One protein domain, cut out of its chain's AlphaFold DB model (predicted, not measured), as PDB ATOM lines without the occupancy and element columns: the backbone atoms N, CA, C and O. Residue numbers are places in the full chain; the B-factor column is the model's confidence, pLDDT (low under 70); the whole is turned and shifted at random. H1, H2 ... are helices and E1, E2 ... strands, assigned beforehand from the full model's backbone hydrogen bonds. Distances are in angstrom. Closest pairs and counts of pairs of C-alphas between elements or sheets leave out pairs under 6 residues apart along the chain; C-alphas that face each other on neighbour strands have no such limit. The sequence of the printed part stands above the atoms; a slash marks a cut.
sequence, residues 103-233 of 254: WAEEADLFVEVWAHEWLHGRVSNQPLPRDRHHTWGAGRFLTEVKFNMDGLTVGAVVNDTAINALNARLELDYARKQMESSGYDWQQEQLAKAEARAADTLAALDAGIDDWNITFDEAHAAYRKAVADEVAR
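This is residues 103 to 233 of the 254 residues of an uncharacterized protein of Streptomyces sp. NTH33 (UniProt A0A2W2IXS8). What is the shape? A long helical hairpin, H2 and H3, makes one end of an elongated whole, its residues 180 to 186 sticking out; at its other end H1 packs on both helices, and H4 packs on H1. Two small strand hairpins follow one another: E1 and E2, loosely formed, then E3 and E4, near H4. What builds it? There are 131 residues printed, mostly helix by class, with H1, E1, E2, E3, E4, H2, H3, H4 in order and two antiparallel sheets, E1 - E2 and E3 - E4. It is only just compact, close to loose, with a radius of gyration of the C-alphas of 16.5 A and spans of 57 by 32 by 29 A.

Where are the strands? E1, residues 132 to 137, begins at C-alpha (48.599, -26.512, 101.417); E2 is residues 140 to 145, E3 147 to 149, E4 152 to 155. Where are the helices? H1, residues 105 to 119, measures 21.6 A, and H2, residues 160 to 181, 31.5 A. H3, residues 185 to 209, measures 36.3 A; H4, residues 216 to 233, measures 25.6 A and ends at C-alpha (57.467, -15.842, 124.435).

How do strands pair? Hairpin E1 and E2 has no backbone N and O within hydrogen-bond range across it; E2 runs on into E3 at 44 degrees. In hairpin E3 and E4, N 149 and O 152 are within hydrogen-bond range at 3.0 A. What touches H1? The hub H1 touches H4, closest C-alphas Glu 106 and Tyr 223, 4.8 A. H1, H2 and H3 form a bundle, three helices touching one another; H2 touches H1 with residues 162 to 169 alone, closest C-alphas Glu 112 and Ala 162, 6.2 A. How do H2 and H3 stand? They run opposite ways at a shallow tilt of 27 degrees, closest C-alphas Ala 165 and Thr 201, 4.8 A. Are the helix backbones whole? Every O i to N i+4 pair is within hydrogen-bond range in H1, H2 and H4, and 20 of 21 in H3.

How large is it? The two C-alphas farthest apart, Asp 185 and Arg 233, are 57.5 A apart, and the printed part has no cut. Which link is long? H1 to E1, 12 residues. Where is confidence low? Residues 126 to 149 are under 70.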
ATOM      1  N   TRP A 103      52.353 -24.399 116.879       87.75
ATOM      2  CA  TRP A 103      51.178 -25.264 116.914       87.75
ATOM      3  C   TRP A 103      50.422 -24.993 118.209       87.75
ATOM      4  O   TRP A 103      51.027 -25.027 119.283       87.75
ATOM      5  N   ALA A 104      49.131 -24.706 118.094       88.75
ATOM      6  CA  ALA A 104      48.258 -24.399 119.218       88.75
ATOM      7  C   ALA A 104      46.921 -25.111 119.029       88.75
ATOM      8  O   ALA A 104      46.348 -25.041 117.944       88.75
ATOM      9  N   GLU A 105      46.405 -25.738 120.083       90.50
ATOM     10  CA  GLU A 105      45.091 -26.399 120.054       90.50
ATOM     11  C   GLU A 105      43.974 -25.392 119.725       90.50
ATOM     12  O   GLU A 105      42.998 -25.717 119.052       90.50
ATOM     13  N   GLU A 106      44.144 -24.128 120.119       91.94
ATOM     14  CA  GLU A 106      43.224 -23.050 119.767       91.94
ATOM     15  C   GLU A 106      43.219 -22.744 118.264       91.94
ATOM     16  O   GLU A 106      42.205 -22.280 117.744       91.94
ATOM     17  N   ALA A 107      44.329 -22.987 117.557       87.88
ATOM     18  CA  ALA A 107      44.384 -22.833 116.106       87.88
ATOM     19  C   ALA A 107      43.593 -23.943 115.404       87.88
ATOM     20  O   ALA A 107      42.866 -23.646 114.456       87.88
ATOM     21  N   ASP A 108      43.686 -25.179 115.899       87.94
ATOM     22  CA  ASP A 108      42.922 -26.333 115.412       87.94
ATOM     23  C   ASP A 108      41.418 -26.034 115.498       87.94
ATOM     24  O   ASP A 108      40.718 -25.994 114.482       87.94
ATOM     25  N   LEU A 109      40.949 -25.685 116.701       88.75
ATOM     26  CA  LEU A 109      39.549 -25.351 116.956       88.75
ATOM     27  C   LEU A 109      39.084 -24.146 116.130       88.75
ATOM     28  O   LEU A 109      38.018 -24.185 115.516       88.75
ATOM     29  N   PHE A 110      39.876 -23.071 116.082       89.31
ATOM     30  CA  PHE A 110      39.510 -21.878 115.322       89.31
ATOM     31  C   PHE A 110      39.328 -22.175 113.833       89.31
ATOM     32  O   PHE A 110      38.357 -21.705 113.242       89.31
ATOM     33  N   VAL A 111      40.221 -22.957 113.217       84.75
ATOM     34  CA  VAL A 111      40.112 -23.292 111.791       84.75
ATOM     35  C   VAL A 111      38.852 -24.102 111.510       84.75
ATOM     36  O   VAL A 111      38.189 -23.854 110.502       84.75
ATOM     37  N   GLU A 112      38.486 -25.030 112.389       87.00
ATOM     38  CA  GLU A 112      37.285 -25.835 112.189       87.00
ATOM     39  C   GLU A 112      35.991 -25.029 112.389       87.00
ATOM     40  O   GLU A 112      35.091 -25.101 111.548       87.00
ATOM     41  N   VAL A 113      35.916 -24.186 113.428       89.25
ATOM     42  CA  VAL A 113      34.772 -23.277 113.639       89.25
ATOM     43  C   VAL A 113      34.672 -22.278 112.483       89.25
ATOM     44  O   VAL A 113      33.591 -22.002 111.971       89.25
ATOM     45  N   TRP A 114      35.804 -21.762 112.001       86.50
ATOM     46  CA  TRP A 114      35.829 -20.866 110.850       86.50
ATOM     47  C   TRP A 114      35.337 -21.539 109.568       86.50
ATOM     48  O   TRP A 114      34.561 -20.942 108.817       86.50
ATOM     49  N   ALA A 115      35.763 -22.781 109.323       85.44
ATOM     50  CA  ALA A 115      35.294 -23.577 108.199       85.44
ATOM     51  C   ALA A 115      33.774 -23.742 108.240       85.44
ATOM     52  O   ALA A 115      33.106 -23.500 107.236       85.44
ATOM     53  N   HIS A 116      33.228 -24.079 109.407       89.88
ATOM     54  CA  HIS A 116      31.790 -24.205 109.623       89.88
ATOM     55  C   HIS A 116      31.030 -22.914 109.325       89.88
ATOM     56  O   HIS A 116      30.141 -22.904 108.472       89.88
ATOM     57  N   GLU A 117      31.427 -21.802 109.943       90.19
ATOM     58  CA  GLU A 117      30.793 -20.501 109.721       90.19
ATOM     59  C   GLU A 117      30.829 -20.082 108.246       90.19
ATOM     60  O   GLU A 117      29.866 -19.515 107.720       90.19
ATOM     61  N   TRP A 118      31.933 -20.368 107.551       87.25
ATOM     62  CA  TRP A 118      32.080 -20.042 106.136       87.25
ATOM     63  C   TRP A 118      31.172 -20.900 105.252       87.25
ATOM     64  O   TRP A 118      30.530 -20.383 104.335       87.25
ATOM     65  N   LEU A 119      31.066 -22.198 105.545       87.25
ATOM     66  CA  LEU A 119      30.189 -23.117 104.821       87.25
ATOM     67  C   LEU A 119      28.715 -22.702 104.935       87.25
ATOM     68  O   LEU A 119      27.993 -22.744 103.934       87.25
ATOM     69  N   HIS A 120      28.317 -22.196 106.106       88.88
ATOM     70  CA  HIS A 120      26.996 -21.609 106.368       88.88
ATOM     71  C   HIS A 120      26.819 -20.185 105.813       88.88
ATOM     72  O   HIS A 120      25.738 -19.608 105.926       88.88
ATOM     73  N   GLY A 121      27.854 -19.595 105.208       88.12
ATOM     74  CA  GLY A 121      27.812 -18.234 104.664       88.12
ATOM     75  C   GLY A 121      27.708 -17.138 105.729       88.12
ATOM     76  O   GLY A 121      27.360 -16.004 105.397       88.12
ATOM     77  N   ARG A 122      28.001 -17.457 106.996       89.31
ATOM     78  CA  ARG A 122      27.981 -16.512 108.123       89.31
ATOM     79  C   ARG A 122      29.239 -15.645 108.179       89.31
ATOM     80  O   ARG A 122      29.202 -14.541 108.714       89.31
ATOM     81  N   VAL A 123      30.322 -16.088 107.538       85.88
ATOM     82  CA  VAL A 123      31.522 -15.279 107.283       85.88
ATOM     83  C   VAL A 123      31.843 -15.230 105.790       85.88
ATOM     84  O   VAL A 123      31.701 -16.212 105.066       85.88
ATOM     85  N   SER A 124      32.289 -14.065 105.315       77.38
ATOM     86  CA  SER A 124      32.543 -13.813 103.889       77.38
ATOM     87  C   SER A 124      33.926 -14.258 103.420       77.38
ATOM     88  O   SER A 124      34.140 -14.483 102.230       77.38
ATOM     89  N   ASN A 125      34.888 -14.336 104.341       77.12
ATOM     90  CA  ASN A 125      36.273 -14.630 104.007       77.12
ATOM     91  C   ASN A 125      36.491 -16.135 104.005       77.12
ATOM     92  O   ASN A 125      36.252 -16.805 105.008       77.12
ATOM     93  N   GLN A 126      36.963 -16.640 102.869       67.31
ATOM     94  CA  GLN A 126      37.265 -18.046 102.704       67.31
ATOM     95  C   GLN A 126      38.408 -18.482 103.631       67.31
ATOM     96  O   GLN A 126      39.423 -17.779 103.686       67.31
ATOM     97  N   PRO A 127      38.307 -19.671 104.256       63.59
ATOM     98  CA  PRO A 127      39.300 -20.182 105.184       63.59
ATOM     99  C   PRO A 127      40.686 -20.499 104.621       63.59
ATOM    100  O   PRO A 127      41.537 -21.039 105.325       63.59
ATOM    101  N   LEU A 128      40.928 -20.242 103.334       57.31
ATOM    102  CA  LEU A 128      42.011 -20.926 102.658       57.31
ATOM    103  C   LEU A 128      43.398 -20.458 103.116       57.31
ATOM    104  O   LEU A 128      43.727 -19.275 102.970       57.31
ATOM    105  N   PRO A 129      44.259 -21.393 103.560       52.94
ATOM    106  CA  PRO A 129      45.682 -21.125 103.639       52.94
ATOM    107  C   PRO A 129      46.224 -20.838 102.241       52.94
ATOM    108  O   PRO A 129      45.791 -21.429 101.248       52.94
ATOM    109  N   ARG A 130      47.212 -19.944 102.175       48.75
ATOM    110  CA  ARG A 130      47.924 -19.633 100.927       48.75
ATOM    111  C   ARG A 130      48.753 -20.814 100.411       48.75
ATOM    112  O   ARG A 130      48.958 -20.893  99.208       48.75
ATOM    113  N   ASP A 131      49.139 -21.734 101.294       51.09
ATOM    114  CA  ASP A 131      49.923 -22.928 100.982       51.09
ATOM    115  C   ASP A 131      49.295 -24.152 101.660       51.09
ATOM    116  O   ASP A 131      49.107 -24.162 102.876       51.09
ATOM    117  N   ARG A 132      48.963 -25.191 100.883       52.72
ATOM    118  CA  ARG A 132      48.599 -26.512 101.417       52.72
ATOM    119  C   ARG A 132      49.833 -27.399 101.351       52.72
ATOM    120  O   ARG A 132      50.248 -27.785 100.259       52.72
ATOM    121  N   HIS A 133      50.396 -27.756 102.498       51.28
ATOM    122  CA  HIS A 133      51.332 -28.873 102.566       51.28
ATOM    123  C   HIS A 133      50.586 -30.093 103.093       51.28
ATOM    124  O   HIS A 133      50.025 -30.068 104.184       51.28
ATOM    125  N   HIS A 134      50.565 -31.161 102.300       47.56
ATOM    126  CA  HIS A 134      50.167 -32.478 102.773       47.56
ATOM    127  C   HIS A 134      51.415 -33.138 103.356       47.56
ATOM    128  O   HIS A 134      52.230 -33.676 102.604       47.56
ATOM    129  N   THR A 135      51.612 -33.061 104.672       48.09
ATOM    130  CA  THR A 135      52.665 -33.838 105.335       48.09
ATOM    131  C   THR A 135      52.081 -35.145 105.863       48.09
ATOM    132  O   THR A 135      50.999 -35.199 106.442       48.09
ATOM    133  N   TRP A 136      52.785 -36.240 105.576       37.44
ATOM    134  CA  TRP A 136      52.381 -37.599 105.919       37.44
ATOM    135  C   TRP A 136      53.112 -38.018 107.199       37.44
ATOM    136  O   TRP A 136      54.337 -38.117 107.201       37.44
ATOM    137  N   GLY A 137      52.381 -38.270 108.288       38.22
ATOM    138  CA  GLY A 137      52.963 -38.760 109.540       38.22
ATOM    139  C   GLY A 137      51.916 -39.355 110.483       38.22
ATOM    140  O   GLY A 137      50.908 -38.725 110.778       38.22
ATOM    141  N   ALA A 138      52.147 -40.588 110.945       40.69
ATOM    142  CA  ALA A 138      51.356 -41.293 111.969       40.69
ATOM    143  C   ALA A 138      49.840 -41.481 111.705       40.69
ATOM    144  O   ALA A 138      49.072 -41.658 112.648       40.69
ATOM    145  N   GLY A 139      49.396 -41.498 110.444       38.44
ATOM    146  CA  GLY A 139      48.003 -41.826 110.100       38.44
ATOM    147  C   GLY A 139      46.987 -40.706 110.350       38.44
ATOM    148  O   GLY A 139      45.793 -40.985 110.384       38.44
ATOM    149  N   ARG A 140      47.440 -39.456 110.508       42.75
ATOM    150  CA  ARG A 140      46.593 -38.254 110.501       42.75
ATOM    151  C   ARG A 140      46.927 -37.422 109.262       42.75
ATOM    152  O   ARG A 140      48.106 -37.211 108.977       42.75
ATOM    153  N   PHE A 141      45.920 -36.955 108.526       45.09
ATOM    154  CA  PHE A 141      46.122 -35.899 107.536       45.09
ATOM    155  C   PHE A 141      46.400 -34.597 108.291       45.09
ATOM    156  O   PHE A 141      45.489 -33.927 108.764       45.09
ATOM    157  N   LEU A 142      47.671 -34.220 108.416       48.53
ATOM    158  CA  LEU A 142      48.020 -32.853 108.780       48.53
ATOM    159  C   LEU A 142      47.845 -31.998 107.524       48.53
ATOM    160  O   LEU A 142      48.737 -31.916 106.680       48.53
ATOM    161  N   THR A 143      46.669 -31.393 107.365       53.19
ATOM    162  CA  THR A 143      46.565 -30.230 106.480       53.19
ATOM    163  C   THR A 143      47.142 -29.053 107.245       53.19
ATOM    164  O   THR A 143      46.453 -28.444 108.051       53.19
ATOM    165  N   GLU A 144      48.422 -28.765 107.021       57.47
ATOM    166  CA  GLU A 144      49.068 -27.608 107.630       57.47
ATOM    167  C   GLU A 144      48.468 -26.332 107.024       57.47
ATOM    168  O   GLU A 144      48.706 -26.000 105.860       57.47
ATOM    169  N   VAL A 145      47.665 -25.622 107.813       60.44
ATOM    170  CA  VAL A 145      47.136 -24.306 107.451       60.44
ATOM    171  C   VAL A 145      48.085 -23.254 108.014       60.44
ATOM    172  O   VAL A 145      48.092 -23.025 109.217       60.44
ATOM    173  N   LYS A 146      48.898 -22.625 107.154       61.44
ATOM    174  CA  LYS A 146      49.820 -21.554 107.571       61.44
ATOM    175  C   LYS A 146      49.151 -20.192 107.523       61.44
ATOM    176  O   LYS A 146      48.860 -19.671 106.443       61.44
ATOM    177  N   PHE A 147      49.020 -19.567 108.684       67.56
ATOM    178  CA  PHE A 147      48.740 -18.138 108.788       67.56
ATOM    179  C   PHE A 147      50.027 -17.391 109.090       67.56
ATOM    180  O   PHE A 147      50.797 -17.825 109.942       67.56
ATOM    181  N   ASN A 148      50.252 -16.262 108.414       65.19
ATOM    182  CA  ASN A 148      51.250 -15.301 108.864       65.19
ATOM    183  C   ASN A 148      50.537 -14.256 109.716       65.19
ATOM    184  O   ASN A 148      49.778 -13.434 109.196       65.19
ATOM    185  N   MET A 149      50.756 -14.326 111.022       66.31
ATOM    186  CA  MET A 149      50.186 -13.393 111.980       66.31
ATOM    187  C   MET A 149      51.294 -12.774 112.800       66.31
ATOM    188  O   MET A 149      52.032 -13.480 113.475       66.31
ATOM    189  N   ASP A 150      51.441 -11.456 112.697       73.19
ATOM    190  CA  ASP A 150      52.506 -10.719 113.379       73.19
ATOM    191  C   ASP A 150      53.914 -11.289 113.082       73.19
ATOM    192  O   ASP A 150      54.814 -11.263 113.920       73.19
ATOM    193  N   GLY A 151      54.110 -11.826 111.868       77.12
ATOM    194  CA  GLY A 151      55.361 -12.458 111.439       77.12
ATOM    195  C   GLY A 151      55.555 -13.898 111.927       77.12
ATOM    196  O   GLY A 151      56.613 -14.475 111.677       77.12
ATOM    197  N   LEU A 152      54.568 -14.481 112.613       83.62
ATOM    198  CA  LEU A 152      54.569 -15.866 113.076       83.62
ATOM    199  C   LEU A 152      53.819 -16.763 112.091       83.62
ATOM    200  O   LEU A 152      52.676 -16.478 111.741       83.62
ATOM    201  N   THR A 153      54.452 -17.867 111.692       85.44
ATOM    202  CA  THR A 153      53.773 -18.979 111.022       85.44
ATOM    203  C   THR A 153      53.072 -19.827 112.075       85.44
ATOM    204  O   THR A 153      53.739 -20.413 112.929       85.44
ATOM    205  N   VAL A 154      51.745 -19.899 112.008       83.81
ATOM    206  CA  VAL A 154      50.932 -20.758 112.878       83.81
ATOM    207  C   VAL A 154      50.412 -21.929 112.062       83.81
ATOM    208  O   VAL A 154      49.938 -21.705 110.951       83.81
ATOM    209  N   GLY A 155      50.552 -23.141 112.589       84.38
ATOM    210  CA  GLY A 155      50.005 -24.373 112.037       84.38
ATOM    211  C   GLY A 155      48.790 -24.820 112.843       84.38
ATOM    212  O   GLY A 155      48.719 -24.585 114.048       84.38
ATOM    213  N   ALA A 156      47.852 -25.462 112.154       83.81
ATOM    214  CA  ALA A 156      46.664 -26.067 112.736       83.81
ATOM    215  C   ALA A 156      46.484 -27.486 112.187       83.81
ATOM    216  O   ALA A 156      46.803 -27.751 111.022       83.81
ATOM    217  N   VAL A 157      45.987 -28.389 113.021       82.62
ATOM    218  CA  VAL A 157      45.505 -29.720 112.665       82.62
ATOM    219  C   VAL A 157      43.999 -29.628 112.481       82.62
ATOM    220  O   VAL A 157      43.288 -29.150 113.354       82.62
ATOM    221  N   VAL A 158      43.516 -30.085 111.331       77.75
ATOM    222  CA  VAL A 158      42.098 -30.010 110.967       77.75
ATOM    223  C   VAL A 158      41.582 -31.423 110.744       77.75
ATOM    224  O   VAL A 158      42.228 -32.215 110.057       77.75
ATOM    225  N   ASN A 159      40.420 -31.740 111.303       82.94
ATOM    226  CA  ASN A 159      39.742 -33.014 111.120       82.94
ATOM    227  C   ASN A 159      39.382 -33.254 109.641       82.94
ATOM    228  O   ASN A 159      38.939 -32.348 108.924       82.94
ATOM    229  N   ASP A 160      39.511 -34.507 109.197       82.69
ATOM    230  CA  ASP A 160      39.135 -34.969 107.857       82.69
ATOM    231  C   ASP A 160      37.704 -34.567 107.469       82.69
ATOM    232  O   ASP A 160      37.462 -34.209 106.317       82.69
ATOM    233  N   THR A 161      36.753 -34.576 108.408       86.00
ATOM    234  CA  THR A 161      35.367 -34.150 108.159       86.00
ATOM    235  C   THR A 161      35.302 -32.684 107.728       86.00
ATOM    236  O   THR A 161      34.689 -32.371 106.705       86.00
ATOM    237  N   ALA A 162      35.990 -31.789 108.444       83.62
ATOM    238  CA  ALA A 162      36.043 -30.369 108.103       83.62
ATOM    239  C   ALA A 162      36.774 -30.138 106.770       83.62
ATOM    240  O   ALA A 162      36.291 -29.389 105.918       83.62
ATOM    241  N   ILE A 163      37.885 -30.844 106.524       82.12
ATOM    242  CA  ILE A 163      38.606 -30.788 105.240       82.12
ATOM    243  C   ILE A 163      37.706 -31.239 104.081       82.12
ATOM    244  O   ILE A 163      37.678 -30.601 103.023       82.12
ATOM    245  N   ASN A 164      36.959 -32.328 104.262       84.62
ATOM    246  CA  ASN A 164      36.056 -32.856 103.245       84.62
ATOM    247  C   ASN A 164      34.928 -31.871 102.923       84.62
ATOM    248  O   ASN A 164      34.641 -31.666 101.742       84.62
ATOM    249  N   ALA A 165      34.354 -31.218 103.936       87.31
ATOM    250  CA  ALA A 165      33.334 -30.191 103.748       87.31
ATOM    251  C   ALA A 165      33.883 -28.953 103.015       87.31
ATOM    252  O   ALA A 165      33.274 -28.470 102.057       87.31
ATOM    253  N   LEU A 166      35.086 -28.491 103.377       84.50
ATOM    254  CA  LEU A 166      35.768 -27.396 102.680       84.50
ATOM    255  C   LEU A 166      36.032 -27.715 101.203       84.50
ATOM    256  O   LEU A 166      35.773 -26.883 100.330       84.50
ATOM    257  N   ASN A 167      36.534 -28.916 100.909       84.38
ATOM    258  CA  ASN A 167      36.789 -29.347  99.534       84.38
ATOM    259  C   ASN A 167      35.484 -29.491  98.735       84.38
ATOM    260  O   ASN A 167      35.431 -29.045  97.592       84.38
ATOM    261  N   ALA A 168      34.422 -30.039  99.332       87.94
ATOM    262  CA  ALA A 168      33.119 -30.149  98.676       87.94
ATOM    263  C   ALA A 168      32.527 -28.771  98.338       87.94
ATOM    264  O   ALA A 168      31.996 -28.574  97.245       87.94
ATOM    265  N   ARG A 169      32.675 -27.779  99.226       87.69
ATOM    266  CA  ARG A 169      32.238 -26.409  98.930       87.69
ATOM    267  C   ARG A 169      33.056 -25.752  97.823       87.69
ATOM    268  O   ARG A 169      32.482 -25.080  96.973       87.69
ATOM    269  N   LEU A 170      34.367 -25.965  97.798       85.88
ATOM    270  CA  LEU A 170      35.221 -25.491  96.706       85.88
ATOM    271  C   LEU A 170      34.817 -26.064  95.349       85.88
ATOM    272  O   LEU A 170      34.775 -25.335  94.357       85.88
ATOM    273  N   GLU A 171      34.515 -27.360  95.307       87.94
ATOM    274  CA  GLU A 171      33.996 -28.018  94.109       87.94
ATOM    275  C   GLU A 171      32.653 -27.417  93.681       87.94
ATOM    276  O   GLU A 171      32.461 -27.148  92.495       87.94
ATOM    277  N   LEU A 172      31.755 -27.138  94.632       91.19
ATOM    278  CA  LEU A 172      30.479 -26.475  94.367       91.19
ATOM    279  C   LEU A 172      30.665 -25.059  93.805       91.19
ATOM    280  O   LEU A 172      30.055 -24.719  92.792       91.19
ATOM    281  N   ASP A 173      31.517 -24.238  94.418       88.56
ATOM    282  CA  ASP A 173      31.788 -22.878  93.944       88.56
ATOM    283  C   ASP A 173      32.404 -22.900  92.530       88.56
ATOM    284  O   ASP A 173      32.037 -22.097  91.667       88.56
ATOM    285  N   TYR A 174      33.283 -23.868  92.249       89.25
ATOM    286  CA  TYR A 174      33.824 -24.088  90.907       89.25
ATOM    287  C   TYR A 174      32.746 -24.524  89.904       89.25
ATOM    288  O   TYR A 174      32.682 -23.976  88.802       89.25
ATOM    289  N   ALA A 175      31.875 -25.469  90.271       91.62
ATOM    290  CA  ALA A 175      30.781 -25.936  89.419       91.62
ATOM    291  C   ALA A 175      29.781 -24.813  89.098       91.62
ATOM    292  O   ALA A 175      29.372 -24.670  87.946       91.62
ATOM    293  N   ARG A 176      29.454 -23.958  90.078       93.94
ATOM    294  CA  ARG A 176      28.624 -22.756  89.881       93.94
ATOM    295  C   ARG A 176      29.246 -21.803  88.867       93.94
ATOM    296  O   ARG A 176      28.588 -21.413  87.908       93.94
ATOM    297  N   LYS A 177      30.540 -21.511  89.013       92.44
ATOM    298  CA  LYS A 177      31.274 -20.664  88.064       92.44
ATOM    299  C   LYS A 177      31.306 -21.254  86.649       92.44
ATOM    300  O   LYS A 177      31.218 -20.521  85.668       92.44
ATOM    301  N   GLN A 178      31.430 -22.575  86.523       92.44
ATOM    302  CA  GLN A 178      31.358 -23.255  85.226       92.44
ATOM    303  C   GLN A 178      29.965 -23.119  84.592       92.44
ATOM    304  O   GLN A 178      29.880 -22.801  83.406       92.44
ATOM    305  N   MET A 179      28.898 -23.268  85.382       92.94
ATOM    306  CA  MET A 179      27.508 -23.084  84.941       92.94
ATOM    307  C   MET A 179      27.191 -21.654  84.484       92.94
ATOM    308  O   MET A 179      26.419 -21.462  83.548       92.94
ATOM    309  N   GLU A 180      27.805 -20.645  85.105       92.81
ATOM    310  CA  GLU A 180      27.720 -19.253  84.639       92.81
ATOM    311  C   GLU A 180      28.394 -19.059  83.272       92.81
ATOM    312  O   GLU A 180      27.973 -18.211  82.485       92.81
ATOM    313  N   SER A 181      29.441 -19.840  82.983       88.19
ATOM    314  CA  SER A 181      30.229 -19.716  81.750       88.19
ATOM    315  C   SER A 181      29.646 -20.482  80.561       88.19
ATOM    316  O   SER A 181      29.768 -20.034  79.420       88.19
ATOM    317  N   SER A 182      28.989 -21.614  80.809       76.25
ATOM    318  CA  SER A 182      28.268 -22.373  79.793       76.25
ATOM    319  C   SER A 182      27.133 -23.171  80.437       76.25
ATOM    320  O   SER A 182      27.264 -23.684  81.540       76.25
ATOM    321  N   GLY A 183      25.985 -23.243  79.764       83.75
ATOM    322  CA  GLY A 183      24.775 -23.888  80.284       83.75
ATOM    323  C   GLY A 183      24.585 -25.321  79.790       83.75
ATOM    324  O   GLY A 183      23.455 -25.700  79.499       83.75
ATOM    325  N   TYR A 184      25.664 -26.086  79.596       92.62
ATOM    326  CA  TYR A 184      25.558 -27.440  79.043       92.62
ATOM    327  C   TYR A 184      24.942 -28.421  80.055       92.62
ATOM    328  O   TYR A 184      25.244 -28.359  81.246       92.62
ATOM    329  N   ASP A 185      24.157 -29.390  79.576       91.81
ATOM    330  CA  ASP A 185      23.479 -30.391  80.423       91.81
ATOM    331  C   ASP A 185      24.444 -31.151  81.350       91.81
ATOM    332  O   ASP A 185      24.148 -31.385  82.520       91.81
ATOM    333  N   TRP A 186      25.648 -31.480  80.867       90.69
ATOM    334  CA  TRP A 186      26.654 -32.160  81.687       90.69
ATOM    335  C   TRP A 186      27.148 -31.290  82.856       90.69
ATOM    336  O   TRP A 186      27.506 -31.828  83.900       90.69
ATOM    337  N   GLN A 187      27.148 -29.958  82.725       92.50
ATOM    338  CA  GLN A 187      27.510 -29.049  83.820       92.50
ATOM    339  C   GLN A 187      26.390 -28.944  84.853       92.50
ATOM    340  O   GLN A 187      26.692 -28.837  86.040       92.50
ATOM    341  N   GLN A 188      25.122 -29.054  84.436       93.06
ATOM    342  CA  GLN A 188      23.995 -29.146  85.371       93.06
ATOM    343  C   GLN A 188      24.107 -30.409  86.229       93.06
ATOM    344  O   GLN A 188      23.922 -30.352  87.443       93.06
ATOM    345  N   GLU A 189      24.482 -31.538  85.619       94.44
ATOM    346  CA  GLU A 189      24.723 -32.784  86.350       94.44
ATOM    347  C   GLU A 189      25.894 -32.653  87.343       94.44
ATOM    348  O   GLU A 189      25.792 -33.107  88.484       94.44
ATOM    349  N   GLN A 190      26.999 -32.010  86.941       93.69
ATOM    350  CA  GLN A 190      28.135 -31.757  87.839       93.69
ATOM    351  C   GLN A 190      27.767 -30.813  88.988       93.69
ATOM    352  O   GLN A 190      28.166 -31.069  90.124       93.69
ATOM    353  N   LEU A 191      26.984 -29.761  88.721       95.81
ATOM    354  CA  LEU A 191      26.489 -28.861  89.758       95.81
ATOM    355  C   LEU A 191      25.636 -29.624  90.774       95.81
ATOM    356  O   LEU A 191      25.922 -29.550  91.962       95.81
ATOM    357  N   ALA A 192      24.661 -30.414  90.318       96.00
ATOM    358  CA  ALA A 192      23.793 -31.188  91.206       96.00
ATOM    359  C   ALA A 192      24.586 -32.178  92.082       96.00
ATOM    360  O   ALA A 192      24.315 -32.319  93.275       96.00
ATOM    361  N   LYS A 193      25.610 -32.836  91.516       96.19
ATOM    362  CA  LYS A 193      26.523 -33.715  92.270       96.19
ATOM    363  C   LYS A 193      27.322 -32.951  93.325       96.19
ATOM    364  O   LYS A 193      27.451 -33.429  94.451       96.19
ATOM    365  N   ALA A 194      27.847 -31.779  92.971       93.69
ATOM    366  CA  ALA A 194      28.594 -30.939  93.898       93.69
ATOM    367  C   ALA A 194      27.696 -30.383  95.018       93.69
ATOM    368  O   ALA A 194      28.117 -30.353  96.171       93.69
ATOM    369  N   GLU A 195      26.451 -30.007  94.708       96.00
ATOM    370  CA  GLU A 195      25.454 -29.568  95.693       96.00
ATOM    371  C   GLU A 195      25.117 -30.675  96.692       96.00
ATOM    372  O   GLU A 195      25.177 -30.437  97.897       96.00
ATOM    373  N   ALA A 196      24.836 -31.891  96.210       96.69
ATOM    374  CA  ALA A 196      24.564 -33.039  97.073       96.69
ATOM    375  C   ALA A 196      25.760 -33.353  97.987       96.69
ATOM    376  O   ALA A 196      25.607 -33.454  99.201       96.69
ATOM    377  N   ARG A 197      26.975 -33.410  97.425       94.50
ATOM    378  CA  ARG A 197      28.195 -33.662  98.204       94.50
ATOM    379  C   ARG A 197      28.452 -32.571  99.248       94.50
ATOM    380  O   ARG A 197      28.847 -32.885 100.372       94.50
ATOM    381  N   ALA A 198      28.265 -31.301  98.892       91.69
ATOM    382  CA  ALA A 198      28.429 -30.188  99.824       91.69
ATOM    383  C   ALA A 198      27.402 -30.252 100.965       91.69
ATOM    384  O   ALA A 198      27.773 -30.032 102.112       91.69
ATOM    385  N   ALA A 199      26.147 -30.609 100.672       94.50
ATOM    386  CA  ALA A 199      25.114 -30.798 101.686       94.50
ATOM    387  C   ALA A 199      25.436 -31.967 102.637       94.50
ATOM    388  O   ALA A 199      25.385 -31.789 103.852       94.50
ATOM    389  N   ASP A 200      25.833 -33.127 102.104       95.00
ATOM    390  CA  ASP A 200      26.153 -34.319 102.903       95.00
ATOM    391  C   ASP A 200      27.349 -34.079 103.836       95.00
ATOM    392  O   ASP A 200      27.327 -34.436 105.016       95.00
ATOM    393  N   THR A 201      28.406 -33.450 103.319       92.00
ATOM    394  CA  THR A 201      29.613 -33.158 104.109       92.00
ATOM    395  C   THR A 201      29.396 -32.045 105.130       92.00
ATOM    396  O   THR A 201      29.961 -32.124 106.219       92.00
ATOM    397  N   LEU A 202      28.554 -31.048 104.830       92.12
ATOM    398  CA  LEU A 202      28.151 -30.031 105.802       92.12
ATOM    399  C   LEU A 202      27.332 -30.645 106.940       92.12
ATOM    400  O   LEU A 202      27.632 -30.381 108.097       92.12
ATOM    401  N   ALA A 203      26.373 -31.524 106.632       92.69
ATOM    402  CA  ALA A 203      25.593 -32.218 107.657       92.69
ATOM    403  C   ALA A 203      26.474 -33.090 108.571       92.69
ATOM    404  O   ALA A 203      26.261 -33.141 109.781       92.69
ATOM    405  N   ALA A 204      27.492 -33.751 108.007       90.81
ATOM    406  CA  ALA A 204      28.469 -34.509 108.788       90.81
ATOM    407  C   ALA A 204      29.335 -33.610 109.688       90.81
ATOM    408  O   ALA A 204      29.675 -34.015 110.800       90.81
ATOM    409  N   LEU A 205      29.688 -32.408 109.221       89.00
ATOM    410  CA  LEU A 205      30.419 -31.424 110.016       89.00
ATOM    411  C   LEU A 205      29.551 -30.855 111.148       89.00
ATOM    412  O   LEU A 205      30.013 -30.817 112.283       89.00
ATOM    413  N   ASP A 206      28.302 -30.476 110.859       90.25
ATOM    414  CA  ASP A 206      27.341 -29.964 111.848       90.25
ATOM    415  C   ASP A 206      27.185 -30.938 113.025       90.25
ATOM    416  O   ASP A 206      27.313 -30.545 114.183       90.25
ATOM    417  N   ALA A 207      27.035 -32.234 112.728       88.00
ATOM    418  CA  ALA A 207      26.910 -33.276 113.745       88.00
ATOM    419  C   ALA A 207      28.142 -33.417 114.660       88.00
ATOM    420  O   ALA A 207      28.017 -33.956 115.755       88.00
ATOM    421  N   GLY A 208      29.325 -32.974 114.219       83.38
ATOM    422  CA  GLY A 208      30.547 -32.984 115.026       83.38
ATOM    423  C   GLY A 208      30.775 -31.709 115.844       83.38
ATOM    424  O   GLY A 208      31.531 -31.748 116.811       83.38
ATOM    425  N   ILE A 209      30.146 -30.591 115.462       80.19
ATOM    426  CA  ILE A 209      30.376 -29.259 116.053       80.19
ATOM    427  C   ILE A 209      29.425 -28.949 117.202       80.19
ATOM    428  O   ILE A 209      29.811 -28.221 118.117       80.19
ATOM    429  N   ASP A 210      28.221 -29.526 117.203       73.19
ATOM    430  CA  ASP A 210      27.254 -29.354 118.298       73.19
ATOM    431  C   ASP A 210      27.849 -29.714 119.680       73.19
ATOM    432  O   ASP A 210      27.416 -29.187 120.706       73.19
ATOM    433  N   ASP A 211      28.906 -30.530 119.709       78.44
ATOM    434  CA  ASP A 211      29.632 -30.915 120.920       78.44
ATOM    435  C   ASP A 211      30.591 -29.831 121.461       78.44
ATOM    436  O   ASP A 211      31.026 -29.919 122.611       78.44
ATOM    437  N   TRP A 212      30.957 -28.808 120.679       80.75
ATOM    438  CA  TRP A 212      32.037 -27.878 121.055       80.75
ATOM    439  C   TRP A 212      31.599 -26.752 121.980       80.75
ATOM    440  O   TRP A 212      32.430 -26.219 122.713       80.75
ATOM    441  N   ASN A 213      30.311 -26.397 121.963       87.44
ATOM    442  CA  ASN A 213      29.732 -25.354 122.815       87.44
ATOM    443  C   ASN A 213      30.577 -24.055 122.861       87.44
ATOM    444  O   ASN A 213      30.764 -23.460 123.923       87.44
ATOM    445  N   ILE A 214      31.119 -23.644 121.709       91.12
ATOM    446  CA  ILE A 214      31.941 -22.442 121.546       91.12
ATOM    447  C   ILE A 214      31.468 -21.659 120.325       91.12
ATOM    448  O   ILE A 214      31.138 -22.229 119.285       91.12
ATOM    449  N   THR A 215      31.434 -20.339 120.441       90.88
ATOM    450  CA  THR A 215      31.139 -19.452 119.314       90.88
ATOM    451  C   THR A 215      32.392 -19.168 118.482       90.88
ATOM    452  O   THR A 215      33.526 -19.291 118.949       90.88
ATOM    453  N   PHE A 216      32.198 -18.709 117.244       89.56
ATOM    454  CA  PHE A 216      33.301 -18.253 116.394       89.56
ATOM    455  C   PHE A 216      34.145 -17.154 117.050       89.56
ATOM    456  O   PHE A 216      35.372 -17.224 117.014       89.56
ATOM    457  N   ASP A 217      33.506 -16.166 117.679       90.06
ATOM    458  CA  ASP A 217      34.212 -15.054 118.319       90.06
ATOM    459  C   ASP A 217      35.050 -15.519 119.517       90.06
ATOM    460  O   ASP A 217      36.170 -15.041 119.704       90.06
ATOM    461  N   GLU A 218      34.556 -16.483 120.299       94.06
ATOM    462  CA  GLU A 218      35.305 -17.084 121.408       94.06
ATOM    463  C   GLU A 218      36.505 -17.893 120.909       94.06
ATOM    464  O   GLU A 218      37.619 -17.697 121.403       94.06
ATOM    465  N   ALA A 219      36.313 -18.743 119.893       91.88
ATOM    466  CA  ALA A 219      37.395 -19.513 119.283       91.88
ATOM    467  C   ALA A 219      38.464 -18.587 118.681       91.88
ATOM    468  O   ALA A 219      39.663 -18.761 118.907       91.88
ATOM    469  N   HIS A 220      38.033 -17.537 117.977       89.56
ATOM    470  CA  HIS A 220      38.928 -16.542 117.400       89.56
ATOM    471  C   HIS A 220      39.688 -15.764 118.483       89.56
ATOM    472  O   HIS A 220      40.897 -15.569 118.358       89.56
ATOM    473  N   ALA A 221      39.025 -15.342 119.564       91.88
ATOM    474  CA  ALA A 221      39.674 -14.645 120.672       91.88
ATOM    475  C   ALA A 221      40.718 -15.527 121.380       91.88
ATOM    476  O   ALA A 221      41.822 -15.052 121.665       91.88
ATOM    477  N   ALA A 222      40.400 -16.804 121.619       94.06
ATOM    478  CA  ALA A 222      41.321 -17.775 122.203       94.06
ATOM    479  C   ALA A 222      42.558 -17.974 121.313       94.06
ATOM    480  O   ALA A 222      43.689 -17.804 121.775       94.06
ATOM    481  N   TYR A 223      42.348 -18.199 120.015       91.00
ATOM    482  CA  TYR A 223      43.417 -18.300 119.023       91.00
ATOM    483  C   TYR A 223      44.307 -17.047 118.994       91.00
ATOM    484  O   TYR A 223      45.532 -17.134 119.101       91.00
ATOM    485  N   ARG A 224      43.707 -15.850 118.918       89.62
ATOM    486  CA  ARG A 224      44.440 -14.571 118.933       89.62
ATOM    487  C   ARG A 224      45.290 -14.416 120.189       89.62
ATOM    488  O   ARG A 224      46.408 -13.906 120.099       89.62
ATOM    489  N   LYS A 225      44.769 -14.835 121.345       94.19
ATOM    490  CA  LYS A 225      45.501 -14.804 122.610       94.19
ATOM    491  C   LYS A 225      46.694 -15.764 122.580       94.19
ATOM    492  O   LYS A 225      47.794 -15.333 122.916       94.19
ATOM    493  N   ALA A 226      46.507 -17.006 122.131       93.75
ATOM    494  CA  ALA A 226      47.584 -17.993 122.023       93.75
ATOM    495  C   ALA A 226      48.727 -17.502 121.114       93.75
ATOM    496  O   ALA A 226      49.899 -17.562 121.487       93.75
ATOM    497  N   VAL A 227      48.389 -16.919 119.957       90.19
ATOM    498  CA  VAL A 227      49.369 -16.311 119.041       90.19
ATOM    499  C   VAL A 227      50.120 -15.154 119.704       90.19
ATOM    500  O   VAL A 227      51.347 -15.087 119.621       90.19
ATOM    501  N   ALA A 228      49.412 -14.251 120.387       91.94
ATOM    502  CA  ALA A 228      50.040 -13.122 121.072       91.94
ATOM    503  C   ALA A 228      50.992 -13.578 122.194       91.94
ATOM    504  O   ALA A 228      52.099 -13.043 122.324       91.94
ATOM    505  N   ASP A 229      50.591 -14.591 122.966       94.75
ATOM    506  CA  ASP A 229      51.405 -15.178 124.031       94.75
ATOM    507  C   ASP A 229      52.675 -15.832 123.463       94.75
ATOM    508  O   ASP A 229      53.769 -15.619 124.002       94.75
ATOM    509  N   GLU A 230      52.574 -16.543 122.335       94.88
ATOM    510  CA  GLU A 230      53.729 -17.133 121.652       94.88
ATOM    511  C   GLU A 230      54.680 -16.069 121.095       94.88
ATOM    512  O   GLU A 230      55.898 -16.162 121.276       94.88
ATOM    513  N   VAL A 231      54.158 -15.020 120.455       92.56
ATOM    514  CA  VAL A 231      54.981 -13.899 119.973       92.56
ATOM    515  C   VAL A 231      55.742 -13.263 121.139       92.56
ATOM    516  O   VAL A 231      56.953 -13.020 121.040       92.56
ATOM    517  N   ALA A 232      55.069 -13.045 122.272       95.00
ATOM    518  CA  ALA A 232      55.699 -12.528 123.481       95.00
ATOM    519  C   ALA A 232      56.772 -13.488 124.026       95.00
ATOM    520  O   ALA A 232      57.860 -13.042 124.399       95.00
ATOM    521  N   ARG A 233      56.512 -14.801 124.024       96.38
ATOM    522  CA  ARG A 233      57.467 -15.842 124.435       96.38
ATOM    523  C   ARG A 233      58.723 -15.844 123.567       96.38
ATOM    524  O   ARG A 233      59.839 -15.779 124.089       96.38
TER     525      ARG A 233